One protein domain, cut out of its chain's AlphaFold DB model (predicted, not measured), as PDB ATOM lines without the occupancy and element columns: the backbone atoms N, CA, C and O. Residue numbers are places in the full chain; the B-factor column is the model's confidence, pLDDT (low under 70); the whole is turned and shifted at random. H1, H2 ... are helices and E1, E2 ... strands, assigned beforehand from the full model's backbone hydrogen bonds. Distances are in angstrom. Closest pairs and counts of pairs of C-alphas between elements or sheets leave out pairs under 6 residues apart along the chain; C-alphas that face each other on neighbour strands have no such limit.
ATOM      1  N   ARG A   6      67.293   1.642  35.507       97.00
ATOM      2  CA  ARG A   6      66.516   2.694  36.170       97.00
ATOM      3  C   ARG A   6      65.839   2.131  37.412       97.00
ATOM      4  O   ARG A   6      65.917   2.754  38.466       97.00
ATOM      5  N   GLU A   7      65.268   0.937  37.307       96.06
ATOM      6  CA  GLU A   7      64.657   0.215  38.423       96.06
ATOM      7  C   GLU A   7      65.689  -0.113  39.498       96.06
ATOM      8  O   GLU A   7      65.503   0.248  40.656       96.06
ATOM      9  N   GLN A   8      66.837  -0.688  39.127       95.69
ATOM     10  CA  GLN A   8      67.909  -0.957  40.088       95.69
ATOM     11  C   GLN A   8      68.426   0.320  40.763       95.69
ATOM     12  O   GLN A   8      68.840   0.274  41.917       95.69
ATOM     13  N   THR A   9      68.440   1.458  40.063       96.81
ATOM     14  CA  THR A   9      68.821   2.744  40.673       96.81
ATOM     15  C   THR A   9      67.793   3.168  41.718       96.81
ATOM     16  O   THR A   9      68.169   3.417  42.859       96.81
ATOM     17  N   ALA A  10      66.506   3.164  41.365       98.06
ATOM     18  CA  ALA A  10      65.424   3.528  42.276       98.06
ATOM     19  C   ALA A  10      65.346   2.598  43.500       98.06
ATOM     20  O   ALA A  10      65.152   3.052  44.625       98.06
ATOM     21  N   LEU A  11      65.549   1.294  43.305       96.88
ATOM     22  CA  LEU A  11      65.556   0.313  44.389       96.88
ATOM     23  C   LEU A  11      66.757   0.511  45.331       96.88
ATOM     24  O   LEU A  11      66.593   0.436  46.548       96.88
ATOM     25  N   ARG A  12      67.939   0.860  44.801       96.44
ATOM     26  CA  ARG A  12      69.095   1.242  45.635       96.44
ATOM     27  C   ARG A  12      68.852   2.530  46.414       96.44
ATOM     28  O   ARG A  12      69.220   2.612  47.581       96.44
ATOM     29  N   GLU A  13      68.206   3.524  45.805       98.00
ATOM     30  CA  GLU A  13      67.786   4.751  46.501       98.00
ATOM     31  C   GLU A  13      66.766   4.468  47.614       98.00
ATOM     32  O   GLU A  13      66.761   5.155  48.636       98.00
ATOM     33  N   ALA A  14      65.948   3.423  47.455       97.75
ATOM     34  CA  ALA A  14      65.031   2.923  48.476       97.75
ATOM     35  C   ALA A  14      65.713   2.074  49.572       97.75
ATOM     36  O   ALA A  14      65.049   1.670  50.525       97.75
ATOM     37  N   GLY A  15      67.027   1.841  49.473       97.94
ATOM     38  CA  GLY A  15      67.829   1.171  50.498       97.94
ATOM     39  C   GLY A  15      68.102  -0.314  50.262       97.94
ATOM     40  O   GLY A  15      68.659  -0.941  51.155       97.94
ATOM     41  N   LEU A  16      67.739  -0.866  49.098       97.88
ATOM     42  CA  LEU A  16      68.085  -2.241  48.724       97.88
ATOM     43  C   LEU A  16      69.535  -2.306  48.246       97.88
ATOM     44  O   LEU A  16      69.964  -1.492  47.420       97.88
ATOM     45  N   ASP A  17      70.291  -3.277  48.740       96.38
ATOM     46  CA  ASP A  17      71.648  -3.510  48.259       96.38
ATOM     47  C   ASP A  17      71.685  -4.462  47.047       96.38
ATOM     48  O   ASP A  17      70.666  -4.852  46.476       96.38
ATOM     49  N   THR A  18      72.886  -4.782  46.566       94.75
ATOM     50  CA  THR A  18      73.050  -5.671  45.406       94.75
ATOM     51  C   THR A  18      72.572  -7.096  45.689       94.75
ATOM     52  O   THR A  18      72.025  -7.722  44.780       94.75
ATOM     53  N   ASP A  19      72.761  -7.594  46.910       96.56
ATOM     54  CA  ASP A  19      72.386  -8.956  47.286       96.56
ATOM     55  C   ASP A  19      70.859  -9.060  47.410       96.56
ATOM     56  O   ASP A  19      70.265 -10.034  46.936       96.56
ATOM     57  N   ASP A  20      70.206  -8.016  47.934       96.94
ATOM     58  CA  ASP A  20      68.747  -7.885  47.939       96.94
ATOM     59  C   ASP A  20      68.178  -7.908  46.513       96.94
ATOM     60  O   ASP A  20      67.229  -8.638  46.217       96.94
ATOM     61  N   LEU A  21      68.769  -7.126  45.601       95.56
ATOM     62  CA  LEU A  21      68.335  -7.056  44.201       95.56
ATOM     63  C   LEU A  21      68.517  -8.383  43.467       95.56
ATOM     64  O   LEU A  21      67.660  -8.767  42.667       95.56
ATOM     65  N   GLN A  22      69.629  -9.074  43.720       94.38
ATOM     66  CA  GLN A  22      69.874 -10.390  43.151       94.38
ATOM     67  C   GLN A  22      68.845 -11.398  43.665       94.38
ATOM     68  O   GLN A  22      68.178 -12.040  42.854       94.38
ATOM     69  N   SER A  23      68.655 -11.466  44.985       95.81
ATOM     70  CA  SER A  23      67.696 -12.374  45.623       95.81
ATOM     71  C   SER A  23      66.268 -12.125  45.129       95.81
ATOM     72  O   SER A  23      65.543 -13.063  44.805       95.81
ATOM     73  N   ALA A  24      65.865 -10.857  44.997       95.50
ATOM     74  CA  ALA A  24      64.563 -10.499  44.445       95.50
ATOM     75  C   ALA A  24      64.431 -10.903  42.967       95.50
ATOM     76  O   ALA A  24      63.406 -11.455  42.576       95.50
ATOM     77  N   SER A  25      65.464 -10.680  42.144       93.44
ATOM     78  CA  SER A  25      65.442 -11.078  40.730       93.44
ATOM     79  C   SER A  25      65.372 -12.596  40.551       93.44
ATOM     80  O   SER A  25      64.742 -13.048  39.598       93.44
ATOM     81  N   GLU A  26      66.037 -13.372  41.407       93.81
ATOM     82  CA  GLU A  26      65.956 -14.836  41.410       93.81
ATOM     83  C   GLU A  26      64.553 -15.287  41.823       93.81
ATOM     84  O   GLU A  26      63.925 -16.076  41.114       93.81
ATOM     85  N   ARG A  27      64.002 -14.689  42.889       95.62
ATOM     86  CA  ARG A  27      62.660 -15.016  43.378       95.62
ATOM     87  C   ARG A  27      61.560 -14.731  42.356       95.62
ATOM     88  O   ARG A  27      60.605 -15.497  42.280       95.62
ATOM     89  N   VAL A  28      61.677 -13.666  41.562       94.62
ATOM     90  CA  VAL A  28      60.734 -13.397  40.461       94.62
ATOM     91  C   VAL A  28      60.745 -14.534  39.438       94.62
ATOM     92  O   VAL A  28      59.682 -14.963  39.002       94.62
ATOM     93  N   GLY A  29      61.920 -15.064  39.088       93.12
ATOM     94  CA  GLY A  29      62.024 -16.191  38.159       93.12
ATOM     95  C   GLY A  29      61.369 -17.466  38.693       93.12
ATOM     96  O   GLY A  29      60.675 -18.150  37.947       93.12
ATOM     97  N   GLU A  30      61.545 -17.755  39.983       94.94
ATOM     98  CA  GLU A  30      60.861 -18.873  40.647       94.94
ATOM     99  C   GLU A  30      59.341 -18.688  40.646       94.94
ATOM    100  O   GLU A  30      58.621 -19.589  40.239       94.94
ATOM    101  N   LEU A  31      58.852 -17.505  41.033       96.38
ATOM    102  CA  LEU A  31      57.419 -17.191  41.039       96.38
ATOM    103  C   LEU A  31      56.788 -17.314  39.648       96.38
ATOM    104  O   LEU A  31      55.661 -17.792  39.523       96.38
ATOM    105  N   ALA A  32      57.505 -16.885  38.611       95.81
ATOM    106  CA  ALA A  32      57.061 -17.027  37.233       95.81
ATOM    107  C   ALA A  32      56.980 -18.507  36.826       95.81
ATOM    108  O   ALA A  32      56.001 -18.913  36.206       95.81
ATOM    109  N   ALA A  33      57.966 -19.322  37.217       95.88
ATOM    110  CA  ALA A  33      57.965 -20.760  36.952       95.88
ATOM    111  C   ALA A  33      56.844 -21.499  37.707       95.88
ATOM    112  O   ALA A  33      56.181 -22.347  37.115       95.88
ATOM    113  N   ASP A  34      56.601 -21.144  38.973       97.38
ATOM    114  CA  ASP A  34      55.490 -21.672  39.773       97.38
ATOM    115  C   ASP A  34      54.147 -21.335  39.097       97.38
ATOM    116  O   ASP A  34      53.327 -22.215  38.850       97.38
ATOM    117  N   THR A  35      53.963 -20.073  38.688       97.88
ATOM    118  CA  THR A  35      52.741 -19.615  38.000       97.88
ATOM    119  C   THR A  35      52.523 -20.336  36.669       97.88
ATOM    120  O   THR A  35      51.401 -20.721  36.350       97.88
ATOM    121  N   ALA A  36      53.585 -20.524  35.884       98.06
ATOM    122  CA  ALA A  36      53.546 -21.280  34.638       98.06
ATOM    123  C   ALA A  36      53.061 -22.719  34.867       98.06
ATOM    124  O   ALA A  36      52.112 -23.154  34.216       98.06
ATOM    125  N   ALA A  37      53.642 -23.417  35.846       98.19
ATOM    126  CA  ALA A  37      53.240 -24.774  36.194       98.19
ATOM    127  C   ALA A  37      51.776 -24.853  36.663       98.19
ATOM    128  O   ALA A  37      51.051 -25.756  36.246       98.19
ATOM    129  N   ASP A  38      51.325 -23.897  37.479       98.31
ATOM    130  CA  ASP A  38      49.939 -23.847  37.960       98.31
ATOM    131  C   ASP A  38      48.939 -23.627  36.811       98.31
ATOM    132  O   ASP A  38      47.886 -24.265  36.767       98.31
ATOM    133  N   LEU A  39      49.264 -22.756  35.851       98.50
ATOM    134  CA  LEU A  39      48.417 -22.504  34.681       98.50
ATOM    135  C   LEU A  39      48.354 -23.712  33.739       98.50
ATOM    136  O   LEU A  39      47.276 -24.044  33.244       98.50
ATOM    137  N   GLU A  40      49.489 -24.367  33.483       98.50
ATOM    138  CA  GLU A  40      49.526 -25.594  32.681       98.50
ATOM    139  C   GLU A  40      48.708 -26.709  33.331       98.50
ATOM    140  O   GLU A  40      47.920 -27.362  32.648       98.50
ATOM    141  N   ALA A  41      48.844 -26.891  34.649       98.25
ATOM    142  CA  ALA A  41      48.071 -27.869  35.407       98.25
ATOM    143  C   ALA A  41      46.566 -27.572  35.349       98.25
ATOM    144  O   ALA A  41      45.785 -28.465  35.027       98.25
ATOM    145  N   PHE A  42      46.166 -26.312  35.565       98.38
ATOM    146  CA  PHE A  42      44.767 -25.891  35.462       98.38
ATOM    147  C   PHE A  42      44.162 -26.252  34.101       98.38
ATOM    148  O   PHE A  42      43.059 -26.784  34.028       98.38
ATOM    149  N   VAL A  43      44.880 -25.986  33.005       97.75
ATOM    150  CA  VAL A  43      44.381 -26.306  31.660       97.75
ATOM    151  C   VAL A  43      44.380 -27.813  31.399       97.75
ATOM    152  O   VAL A  43      43.441 -28.320  30.794       97.75
ATOM    153  N   ALA A  44      45.396 -28.543  31.856       97.44
ATOM    154  CA  ALA A  44      45.495 -29.987  31.650       97.44
ATOM    155  C   ALA A  44      44.397 -30.786  32.376       97.44
ATOM    156  O   ALA A  44      44.022 -31.864  31.912       97.44
ATOM    157  N   ASP A  45      43.869 -30.265  33.486       97.38
ATOM    158  CA  ASP A  45      42.803 -30.901  34.266       97.38
ATOM    159  C   ASP A  45      41.391 -30.674  33.678       97.38
ATOM    160  O   ASP A  45      40.411 -31.265  34.155       97.38
ATOM    161  N   HIS A  46      41.257 -29.840  32.638       96.31
ATOM    162  CA  HIS A  46      39.966 -29.413  32.097       96.31
ATOM    163  C   HIS A  46      39.897 -29.466  30.565       96.31
ATOM    164  O   HIS A  46      40.450 -28.625  29.863       96.31
ATOM    165  N   ASP A  47      39.078 -30.383  30.041       94.19
ATOM    166  CA  ASP A  47      38.800 -30.485  28.599       94.19
ATOM    167  C   ASP A  47      38.007 -29.279  28.051       94.19
ATOM    168  O   ASP A  47      38.007 -28.999  26.851       94.19
ATOM    169  N   THR A  48      37.251 -28.587  28.910       97.06
ATOM    170  CA  THR A  48      36.378 -27.469  28.528       97.06
ATOM    171  C   THR A  48      36.527 -26.310  29.499       97.06
ATOM    172  O   THR A  48      36.414 -26.496  30.709       97.06
ATOM    173  N   LEU A  49      36.734 -25.110  28.954       97.50
ATOM    174  CA  LEU A  49      36.786 -23.858  29.703       97.50
ATOM    175  C   LEU A  49      35.814 -22.838  29.112       97.50
ATOM    176  O   LEU A  49      35.585 -22.786  27.904       97.50
ATOM    177  N   TYR A  50      35.285 -21.984  29.976       96.88
ATOM    178  CA  TYR A  50      34.431 -20.861  29.620       96.88
ATOM    179  C   TYR A  50      35.230 -19.573  29.711       96.88
ATOM    180  O   TYR A  50      36.002 -19.417  30.650       96.88
ATOM    181  N   SER A  51      35.039 -18.623  28.800       96.00
ATOM    182  CA  SER A  51      35.731 -17.336  28.874       96.00
ATOM    183  C   SER A  51      34.851 -16.122  28.638       96.00
ATOM    184  O   SER A  51      33.792 -16.197  28.012       96.00
ATOM    185  N   ASP A  52      35.343 -14.976  29.105       93.88
ATOM    186  CA  ASP A  52      34.820 -13.646  28.776       93.88
ATOM    187  C   ASP A  52      35.359 -13.115  27.430       93.88
ATOM    188  O   ASP A  52      35.265 -11.922  27.131       93.88
ATOM    189  N   MET A  53      35.912 -14.002  26.593       90.94
ATOM    190  CA  MET A  53      36.456 -13.659  25.283       90.94
ATOM    191  C   MET A  53      35.360 -13.180  24.328       90.94
ATOM    192  O   MET A  53      34.430 -13.917  24.005       90.94
ATOM    193  N   ASP A  54      35.534 -11.977  23.775       81.38
ATOM    194  CA  ASP A  54      34.680 -11.463  22.700       81.38
ATOM    195  C   ASP A  54      34.979 -12.176  21.367       81.38
ATOM    196  O   ASP A  54      35.908 -11.824  20.621       81.38
ATOM    197  N   LEU A  55      34.184 -13.204  21.068       78.56
ATOM    198  CA  LEU A  55      34.213 -13.920  19.800       78.56
ATOM    199  C   LEU A  55      33.218 -13.306  18.815       78.56
ATOM    200  O   LEU A  55      32.051 -13.063  19.111       78.56
ATOM    201  N   ALA A  56      33.665 -13.115  17.574       71.19
ATOM    202  CA  ALA A  56      32.747 -12.720  16.517       71.19
ATOM    203  C   ALA A  56      31.680 -13.812  16.346       71.19
ATOM    204  O   ALA A  56      32.013 -14.962  16.070       71.19
ATOM    205  N   HIS A  57      30.409 -13.422  16.465       64.75
ATOM    206  CA  HIS A  57      29.241 -14.301  16.346       64.75
ATOM    207  C   HIS A  57      28.986 -15.259  17.525       64.75
ATOM    208  O   HIS A  57      28.187 -16.183  17.362       64.75
ATOM    209  N   SER A  58      29.582 -15.039  18.705       66.19
ATOM    210  CA  SER A  58      29.080 -15.685  19.925       66.19
ATOM    211  C   SER A  58      27.710 -15.118  20.320       66.19
ATOM    212  O   SER A  58      27.368 -13.981  19.986       66.19
ATOM    213  N   GLY A  59      26.897 -15.938  20.990       69.94
ATOM    214  CA  GLY A  59      25.641 -15.488  21.595       69.94
ATOM    215  C   GLY A  59      25.871 -14.621  22.837       69.94
ATOM    216  O   GLY A  59      27.008 -14.336  23.205       69.94
ATOM    217  N   ASP A  60      24.781 -14.233  23.501       73.44
ATOM    218  CA  ASP A  60      24.854 -13.606  24.822       73.44
ATOM    219  C   ASP A  60      25.322 -14.646  25.859       73.44
ATOM    220  O   ASP A  60      24.629 -15.639  26.092       73.44
ATOM    221  N   GLY A  61      26.486 -14.425  26.478       82.31
ATOM    222  CA  GLY A  61      27.036 -15.270  27.544       82.31
ATOM    223  C   GLY A  61      28.514 -15.631  27.351       82.31
ATOM    224  O   GLY A  61      29.128 -15.193  26.375       82.31
ATOM    225  N   PRO A  62      29.096 -16.413  28.279       90.50
ATOM    226  CA  PRO A  62      30.464 -16.906  28.164       90.50
ATOM    227  C   PRO A  62      30.704 -17.721  26.895       90.50
ATOM    228  O   PRO A  62      29.861 -18.524  26.489       90.50
ATOM    229  N   ALA A  63      31.882 -17.558  26.300       92.38
ATOM    230  CA  ALA A  63      32.335 -18.403  25.207       92.38
ATOM    231  C   ALA A  63      32.820 -19.754  25.756       92.38
ATOM    232  O   ALA A  63      33.648 -19.780  26.658       92.38
ATOM    233  N   GLU A  64      32.325 -20.861  25.207       94.31
ATOM    234  CA  GLU A  64      32.760 -22.218  25.561       94.31
ATOM    235  C   GLU A  64      33.882 -22.681  24.625       94.31
ATOM    236  O   GLU A  64      33.782 -22.528  23.403       94.31
ATOM    237  N   HIS A  65      34.938 -23.259  25.193       94.38
ATOM    238  CA  HIS A  65      36.122 -23.692  24.461       94.38
ATOM    239  C   HIS A  65      36.499 -25.120  24.829       94.38
ATOM    240  O   HIS A  65      36.787 -25.396  25.991       94.38
ATOM    241  N   ALA A  66      36.594 -25.995  23.829       96.06
ATOM    242  CA  ALA A  66      37.334 -27.245  23.959       96.06
ATOM    243  C   ALA A  66      38.836 -26.928  23.914       96.06
ATOM    244  O   ALA A  66      39.338 -26.435  22.893       96.06
ATOM    245  N   VAL A  67      39.534 -27.159  25.025       96.44
ATOM    246  CA  VAL A  67      40.957 -26.837  25.190       96.44
ATOM    247  C   VAL A  67      41.774 -28.119  25.077       96.44
ATOM    248  O   VAL A  67      41.407 -29.140  25.644       96.44
ATOM    249  N   GLU A  68      42.860 -28.087  24.302       97.19
ATOM    250  CA  GLU A  68      43.749 -29.244  24.144       97.19
ATOM    251  C   GLU A  68      44.923 -29.180  25.124       97.19
ATOM    252  O   GLU A  68      45.239 -30.175  25.769       97.19
ATOM    253  N   TYR A  69      45.606 -28.034  25.196       97.75
ATOM    254  CA  TYR A  69      46.720 -27.810  26.118       97.75
ATOM    255  C   TYR A  69      47.084 -26.325  26.216       97.75
ATOM    256  O   TYR A  69      46.774 -25.518  25.332       97.75
ATOM    257  N   LEU A  70      47.820 -25.997  27.274       98.50
ATOM    258  CA  LEU A  70      48.608 -24.780  27.409       98.50
ATOM    259  C   LEU A  70      50.075 -25.195  27.563       98.50
ATOM    260  O   LEU A  70      50.376 -26.059  28.378       98.50
ATOM    261  N   ASP A  71      50.956 -24.612  26.752       98.25
ATOM    262  CA  ASP A  71      52.409 -24.829  26.811       98.25
ATOM    263  C   ASP A  71      53.085 -23.489  27.101       98.25
ATOM    264  O   ASP A  71      52.899 -22.531  26.339       98.25
ATOM    265  N   THR A  72      53.808 -23.393  28.214       98.38
ATOM    266  CA  THR A  72      54.391 -22.146  28.711       98.38
ATOM    267  C   THR A  72      55.909 -22.209  28.823       98.38
ATOM    268  O   THR A  72      56.542 -23.254  28.954       98.38
ATOM    269  N   TYR A  73      56.536 -21.038  28.762       96.69
ATOM    270  CA  TYR A  73      57.957 -20.877  29.027       96.69
ATOM    271  C   TYR A  73      58.240 -19.503  29.628       96.69
ATOM    272  O   TYR A  73      57.516 -18.535  29.392       96.69
ATOM    273  N   ILE A  74      59.338 -19.412  30.379       95.31
ATOM    274  CA  ILE A  74      59.767 -18.166  31.016       95.31
ATOM    275  C   ILE A  74      60.943 -17.557  30.258       95.31
ATOM    276  O   ILE A  74      61.953 -18.221  30.000       95.31
ATOM    277  N   HIS A  75      60.846 -16.267  29.949       90.94
ATOM    278  CA  HIS A  75      61.938 -15.488  29.381       90.94
ATOM    279  C   HIS A  75      62.164 -14.222  30.205       90.94
ATOM    280  O   HIS A  75      61.315 -13.350  30.268       90.94
ATOM    281  N   GLY A  76      63.317 -14.105  30.869       86.25
ATOM    282  CA  GLY A  76      63.643 -12.885  31.627       86.25
ATOM    283  C   GLY A  76      62.780 -12.629  32.875       86.25
ATOM    284  O   GLY A  76      62.868 -11.546  33.451       86.25
ATOM    285  N   GLY A  77      62.010 -13.624  33.325       88.00
ATOM    286  CA  GLY A  77      61.012 -13.479  34.390       88.00
ATOM    287  C   GLY A  77      59.596 -13.244  33.863       88.00
ATOM    288  O   GLY A  77      58.663 -13.275  34.654       88.00
ATOM    289  N   ASP A  78      59.440 -13.078  32.549       91.69
ATOM    290  CA  ASP A  78      58.145 -12.924  31.899       91.69
ATOM    291  C   ASP A  78      57.611 -14.288  31.448       91.69
ATOM    292  O   ASP A  78      58.365 -15.135  30.949       91.69
ATOM    293  N   LEU A  79      56.306 -14.497  31.636       96.31
ATOM    294  CA  LEU A  79      55.602 -15.706  31.231       96.31
ATOM    295  C   LEU A  79      55.104 -15.573  29.796       96.31
ATOM    296  O   LEU A  79      54.397 -14.634  29.442       96.31
ATOM    297  N   HIS A  80      55.420 -16.569  28.979       97.94
ATOM    298  CA  HIS A  80      54.925 -16.696  27.618       97.94
ATOM    299  C   HIS A  80      54.327 -18.079  27.408       97.94
ATOM    300  O   HIS A  80      54.647 -19.017  28.133       97.94
ATOM    301  N   GLY A  81      53.497 -18.235  26.384       98.00
ATOM    302  CA  GLY A  81      52.998 -19.553  26.035       98.00
ATOM    303  C   GLY A  81      52.141 -19.598  24.787       98.00
ATOM    304  O   GLY A  81      51.977 -18.614  24.062       98.00
ATOM    305  N   TRP A  82      51.582 -20.775  24.549       98.19
ATOM    306  CA  TRP A  82      50.639 -21.051  23.481       98.19
ATOM    307  C   TRP A  82      49.450 -21.825  24.042       98.19
ATOM    308  O   TRP A  82      49.598 -22.953  24.510       98.19
ATOM    309  N   LEU A  83      48.267 -21.213  23.985       98.06
ATOM    310  CA  LEU A  83      47.008 -21.860  24.328       98.06
ATOM    311  C   LEU A  83      46.412 -22.481  23.069       98.06
ATOM    312  O   LEU A  83      46.121 -21.781  22.094       98.06
ATOM    313  N   ARG A  84      46.209 -23.794  23.088       97.75
ATOM    314  CA  ARG A  84      45.649 -24.551  21.974       97.75
ATOM    315  C   ARG A  84      44.215 -24.974  22.294       97.75
ATOM    316  O   ARG A  84      43.974 -25.714  23.239       97.75
ATOM    317  N   PHE A  85      43.282 -24.543  21.453       95.38
ATOM    318  CA  PHE A  85      41.897 -25.025  21.416       95.38
ATOM    319  C   PHE A  85      41.751 -26.158  20.400       95.38
ATOM    320  O   PHE A  85      42.687 -26.424  19.661       95.38
ATOM    321  N   GLU A  86      40.574 -26.764  20.257       94.00
ATOM    322  CA  GLU A  86      40.342 -27.827  19.259       94.00
ATOM    323  C   GLU A  86      40.643 -27.380  17.809       94.00
ATOM    324  O   GLU A  86      41.240 -28.105  17.016       94.00
ATOM    325  N   THR A  87      40.284 -26.153  17.418       91.12
ATOM    326  CA  THR A  87      40.352 -25.722  15.999       91.12
ATOM    327  C   THR A  87      41.347 -24.602  15.716       91.12
ATOM    328  O   THR A  87      41.732 -24.400  14.567       91.12
ATOM    329  N   TRP A  88      41.822 -23.907  16.749       93.69
ATOM    330  CA  TRP A  88      42.782 -22.810  16.629       93.69
ATOM    331  C   TRP A  88      43.641 -22.691  17.897       93.69
ATOM    332  O   TRP A  88      43.579 -23.552  18.771       93.69
ATOM    333  N   GLY A  89      44.480 -21.665  17.990       95.06
ATOM    334  CA  GLY A  89      45.229 -21.358  19.206       95.06
ATOM    335  C   GLY A  89      45.628 -19.889  19.263       95.06
ATOM    336  O   GLY A  89      45.522 -19.175  18.260       95.06
ATOM    337  N   ALA A  90      46.058 -19.450  20.440       96.19
ATOM    338  CA  ALA A  90      46.463 -18.081  20.717       96.19
ATOM    339  C   ALA A  90      47.799 -18.038  21.460       96.19
ATOM    340  O   ALA A  90      48.046 -18.823  22.377       96.19
ATOM    341  N   THR A  91      48.631 -17.061  21.101       97.69
ATOM    342  CA  THR A  91      49.828 -16.724  21.872       97.69
ATOM    343  C   THR A  91      49.418 -16.111  23.206       97.69
ATOM    344  O   THR A  91      48.613 -15.177  23.238       97.69
ATOM    345  N   VAL A  92      50.008 -16.610  24.286       98.19
ATOM    346  CA  VAL A  92      49.899 -16.082  25.646       98.19
ATOM    347  C   VAL A  92      51.142 -15.241  25.937       98.19
ATOM    348  O   VAL A  92      52.267 -15.687  25.702       98.19
ATOM    349  N   THR A  93      50.953 -14.022  26.435       97.44
ATOM    350  CA  THR A  93      52.042 -13.092  26.794       97.44
ATOM    351  C   THR A  93      52.156 -12.827  28.287       97.44
ATOM    352  O   THR A  93      53.047 -12.085  28.677       97.44
ATOM    353  N   ASP A  94      51.206 -13.323  29.079       97.75
ATOM    354  CA  ASP A  94      51.228 -13.322  30.541       97.75
ATOM    355  C   ASP A  94      50.052 -14.169  31.059       97.75
ATOM    356  O   ASP A  94      49.101 -14.437  30.313       97.75
ATOM    357  N   GLY A  95      50.052 -14.534  32.336       97.69
ATOM    358  CA  GLY A  95      48.922 -15.209  32.959       97.69
ATOM    359  C   GLY A  95      49.014 -15.272  34.476       97.69
ATOM    360  O   GLY A  95      50.085 -15.140  35.061       97.69
ATOM    361  N   ARG A  96      47.872 -15.486  35.131       97.69
ATOM    362  CA  ARG A  96      47.815 -15.751  36.572       97.69
ATOM    363  C   ARG A  96      46.586 -16.555  36.966       97.69
ATOM    364  O   ARG A  96      45.519 -16.416  36.368       97.69
ATOM    365  N   VAL A  97      46.723 -17.319  38.038       97.94
ATOM    366  CA  VAL A  97      45.598 -17.959  38.724       97.94
ATOM    367  C   VAL A  97      44.850 -16.905  39.548       97.94
ATOM    368  O   VAL A  97      45.472 -16.093  40.238       97.94
ATOM    369  N   LEU A  98      43.518 -16.869  39.450       98.00
ATOM    370  CA  LEU A  98      42.668 -15.985  40.262       98.00
ATOM    371  C   LEU A  98      42.024 -16.748  41.421       98.00
ATOM    372  O   LEU A  98      41.969 -16.241  42.540       98.00
ATOM    373  N   THR A  99      41.536 -17.950  41.130       97.38
ATOM    374  CA  THR A  99      40.923 -18.904  42.061       97.38
ATOM    375  C   THR A  99      41.230 -20.322  41.575       97.38
ATOM    376  O   THR A  99      41.747 -20.496  40.472       97.38
ATOM    377  N   ASP A 100      40.844 -21.338  42.346       96.12
ATOM    378  CA  ASP A 100      40.947 -22.741  41.916       96.12
ATOM    379  C   ASP A 100      40.064 -23.064  40.687       96.12
ATOM    380  O   ASP A 100      40.228 -24.106  40.064       96.12
ATOM    381  N   GLU A 101      39.125 -22.180  40.327       97.94
ATOM    382  CA  GLU A 101      38.172 -22.365  39.223       97.94
ATOM    383  C   GLU A 101      38.371 -21.363  38.080       97.94
ATOM    384  O   GLU A 101      37.667 -21.446  37.073       97.94
ATOM    385  N   THR A 102      39.301 -20.412  38.220       98.50
ATOM    386  CA  THR A 102      39.439 -19.286  37.295       98.50
ATOM    387  C   THR A 102      40.895 -18.858  37.136       98.50
ATOM    388  O   THR A 102      41.578 -18.510  38.103       98.50
ATOM    389  N   VAL A 103      41.332 -18.745  35.886       98.56
ATOM    390  CA  VAL A 103      42.617 -18.153  35.495       98.56
ATOM    391  C   VAL A 103      42.392 -16.939  34.601       98.56
ATOM    392  O   VAL A 103      41.358 -16.805  33.950       98.56
ATOM    393  N   GLU A 104      43.359 -16.032  34.549       98.50
ATOM    394  CA  GLU A 104      43.388 -14.944  33.574       98.50
ATOM    395  C   GLU A 104      44.644 -15.072  32.721       98.50
ATOM    396  O   GLU A 104      45.748 -15.135  33.257       98.50
ATOM    397  N   LEU A 105      44.473 -15.070  31.403       98.25
ATOM    398  CA  LEU A 105      45.560 -15.083  30.432       98.25
ATOM    399  C   LEU A 105      45.548 -13.776  29.644       98.25
ATOM    400  O   LEU A 105      44.490 -13.272  29.263       98.25
ATOM    401  N   THR A 106      46.730 -13.234  29.366       97.81
ATOM    402  CA  THR A 106      46.884 -12.162  28.383       97.81
ATOM    403  C   THR A 106      47.200 -12.792  27.038       97.81
ATOM    404  O   THR A 106      48.247 -13.406  26.867       97.81
ATOM    405  N   LEU A 107      46.285 -12.647  26.087       96.50
ATOM    406  CA  LEU A 107      46.395 -13.189  24.741       96.50
ATOM    407  C   LEU A 107      46.814 -12.100  23.752       96.50
ATOM    408  O   LEU A 107      46.325 -10.965  23.814       96.50
ATOM    409  N   GLU A 108      47.669 -12.451  22.793       92.88
ATOM    410  CA  GLU A 108      48.007 -11.542  21.697       92.88
ATOM    411  C   GLU A 108      46.786 -11.209  20.823       92.88
ATOM    412  O   GLU A 108      45.802 -11.947  20.714       92.88
ATOM    413  N   GLY A 109      46.868 -10.070  20.138       86.88
ATOM    414  CA  GLY A 109      45.827  -9.617  19.226       86.88
ATOM    415  C   GLY A 109      44.667  -8.950  19.958       86.88
ATOM    416  O   GLY A 109      44.867  -8.086  20.807       86.88
ATOM    417  N   ARG A 110      43.432  -9.279  19.561       83.62
ATOM    418  CA  ARG A 110      42.237  -8.542  20.009       83.62
ATOM    419  C   ARG A 110      41.660  -9.010  21.345       83.62
ATOM    420  O   ARG A 110      40.769  -8.342  21.855       83.62
ATOM    421  N   HIS A 111      42.110 -10.152  21.857       86.56
ATOM    422  CA  HIS A 111      41.502 -10.789  23.025       86.56
ATOM    423  C   HIS A 111      42.068 -10.241  24.341       86.56
ATOM    424  O   HIS A 111      41.326 -10.112  25.310       86.56
ATOM    425  N   GLY A 112      43.336  -9.803  24.356       92.94
ATOM    426  CA  GLY A 112      43.930  -9.120  25.504       92.94
ATOM    427  C   GLY A 112      43.816  -9.950  26.782       92.94
ATOM    428  O   GLY A 112      44.003 -11.162  26.754       92.94
ATOM    429  N   ARG A 113      43.502  -9.303  27.908       96.12
ATOM    430  CA  ARG A 113      43.251 -10.001  29.176       96.12
ATOM    431  C   ARG A 113      41.899 -10.701  29.114       96.12
ATOM    432  O   ARG A 113      40.873 -10.032  29.043       96.12
ATOM    433  N   THR A 114      41.926 -12.024  29.146       97.12
ATOM    434  CA  THR A 114      40.762 -12.906  29.060       97.12
ATOM    435  C   THR A 114      40.767 -13.845  30.259       97.12
ATOM    436  O   THR A 114      41.792 -14.455  30.573       97.12
ATOM    437  N   ARG A 115      39.628 -13.970  30.934       97.75
ATOM    438  CA  ARG A 115      39.427 -14.954  31.996       97.75
ATOM    439  C   ARG A 115      38.957 -16.262  31.403       97.75
ATOM    440  O   ARG A 115      38.128 -16.262  30.501       97.75
ATOM    441  N   PHE A 116      39.445 -17.357  31.956       98.06
ATOM    442  CA  PHE A 116      38.966 -18.698  31.682       98.06
ATOM    443  C   PHE A 116      38.531 -19.334  32.992       98.06
ATOM    444  O   PHE A 116      39.270 -19.269  33.973       98.06
ATOM    445  N   ALA A 117      37.350 -19.938  33.011       98.25
ATOM    446  CA  ALA A 117      36.805 -20.608  34.177       98.25
ATOM    447  C   ALA A 117      36.282 -22.003  33.844       98.25
ATOM    448  O   ALA A 117      35.919 -22.299  32.705       98.25
ATOM    449  N   THR A 118      36.205 -22.852  34.862       98.00
ATOM    450  CA  THR A 118      35.711 -24.233  34.746       98.00
ATOM    451  C   THR A 118      34.200 -24.308  34.520       98.00
ATOM    452  O   THR A 118      33.693 -25.297  33.993       98.00
TER     453      THR A 118
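Overview. This is residues 6 to 118 of the 123 residues of an uncharacterized protein of Natronomonas sp. F17-44 (UniProt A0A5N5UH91). What shape do these atoms make? A small closed barrel of six antiparallel strands stands at one end, and the long helix H2 packs along its outside with residues 28 to 44 and runs on beyond it to the short helix H1, which makes a corner with it far from the barrel. What are the parts, in order? The printed part has 113 residues, with named elements H1, H2, E1, E2, E3, E4, E5 and E6; the class is mixed, helices and strands, and the six strands form a meander, each the antiparallel neighbour of the one before. How compact is it? It is loose, with a radius of gyration of the C-alphas of 17.0 A and spans of 54 by 25 by 22 A, the longest span running from the barrel along H2 to the link between H1 and H2.

Along the chain. Where are the helices? H1 is residues 6 to 13, beginning at C-alpha 6 (66.516, 2.694, 36.170). H2 is residues 18 to 44, 39.2 A long, ending at C-alpha 44 (45.495, -29.987, 31.650). Where are the strands? E1 is residues 48 to 51, E2 63 to 75 at 30.0 A, and E3 78 to 85 at 22.8 A. E4 is residues 89 to 99 at 23.4 A, E5 102 to 107, and E6 112 to 117, ending at C-alpha 117 (36.805, -20.608, 34.177).

Arrangement. How do the helices meet? H1 and residues 18 to 21 of H2 only just touch, with 3 pairs of C-alphas within 8 A, the closest being Gln 8 and Leu 21 at 7.4 A; they run opposite ways at a steep tilt of 53 degrees. Every O i to N i+4 pair is within hydrogen-bond range in H1, and 22 of 23 in H2. Where is H2 on the barrel? It is outside, at a height over the sheet of 7.6 A, and runs along the strands, at 5 degrees to E3 on the local plane. Its closest C-alphas to E2 are Glu 40 and Leu 70, 5.4 A apart. How is the ring joined? Within hydrogen-bond range are N 51 and O 63 at 2.8 A in hairpin E1 and E2, N 73 and O 80 at 2.8 A in hairpin E2 and E3, and N 92 and O 81 at 2.8 A in hairpin E3 and E4. Hairpin E4 and E5 has N 93 and O 106 at 2.8 A, hairpin E5 and E6 has N 107 and O 112 at 2.8 A, and N 50 and O 117 at 2.8 A close the ring between E6 and E1. Where do strands bend? E2 bends by 86 degrees at residue 66, pairing with E1 over residues 63 to 66 and with E3 over 67 to 75, and E4 bends by 90 degrees at residue 93.

Size, cuts and confidence. How large is it? The two C-alphas farthest apart, those of Asp 17 and Gly 59, are 54.5 A apart. Is there a cut or a long link? The printed part has no cut, and the link from E1 to E2, with 11 residues, is long. Where is confidence low? Residues 57 to 59 are under 70, against a mean pLDDT of the printed part of 94.3.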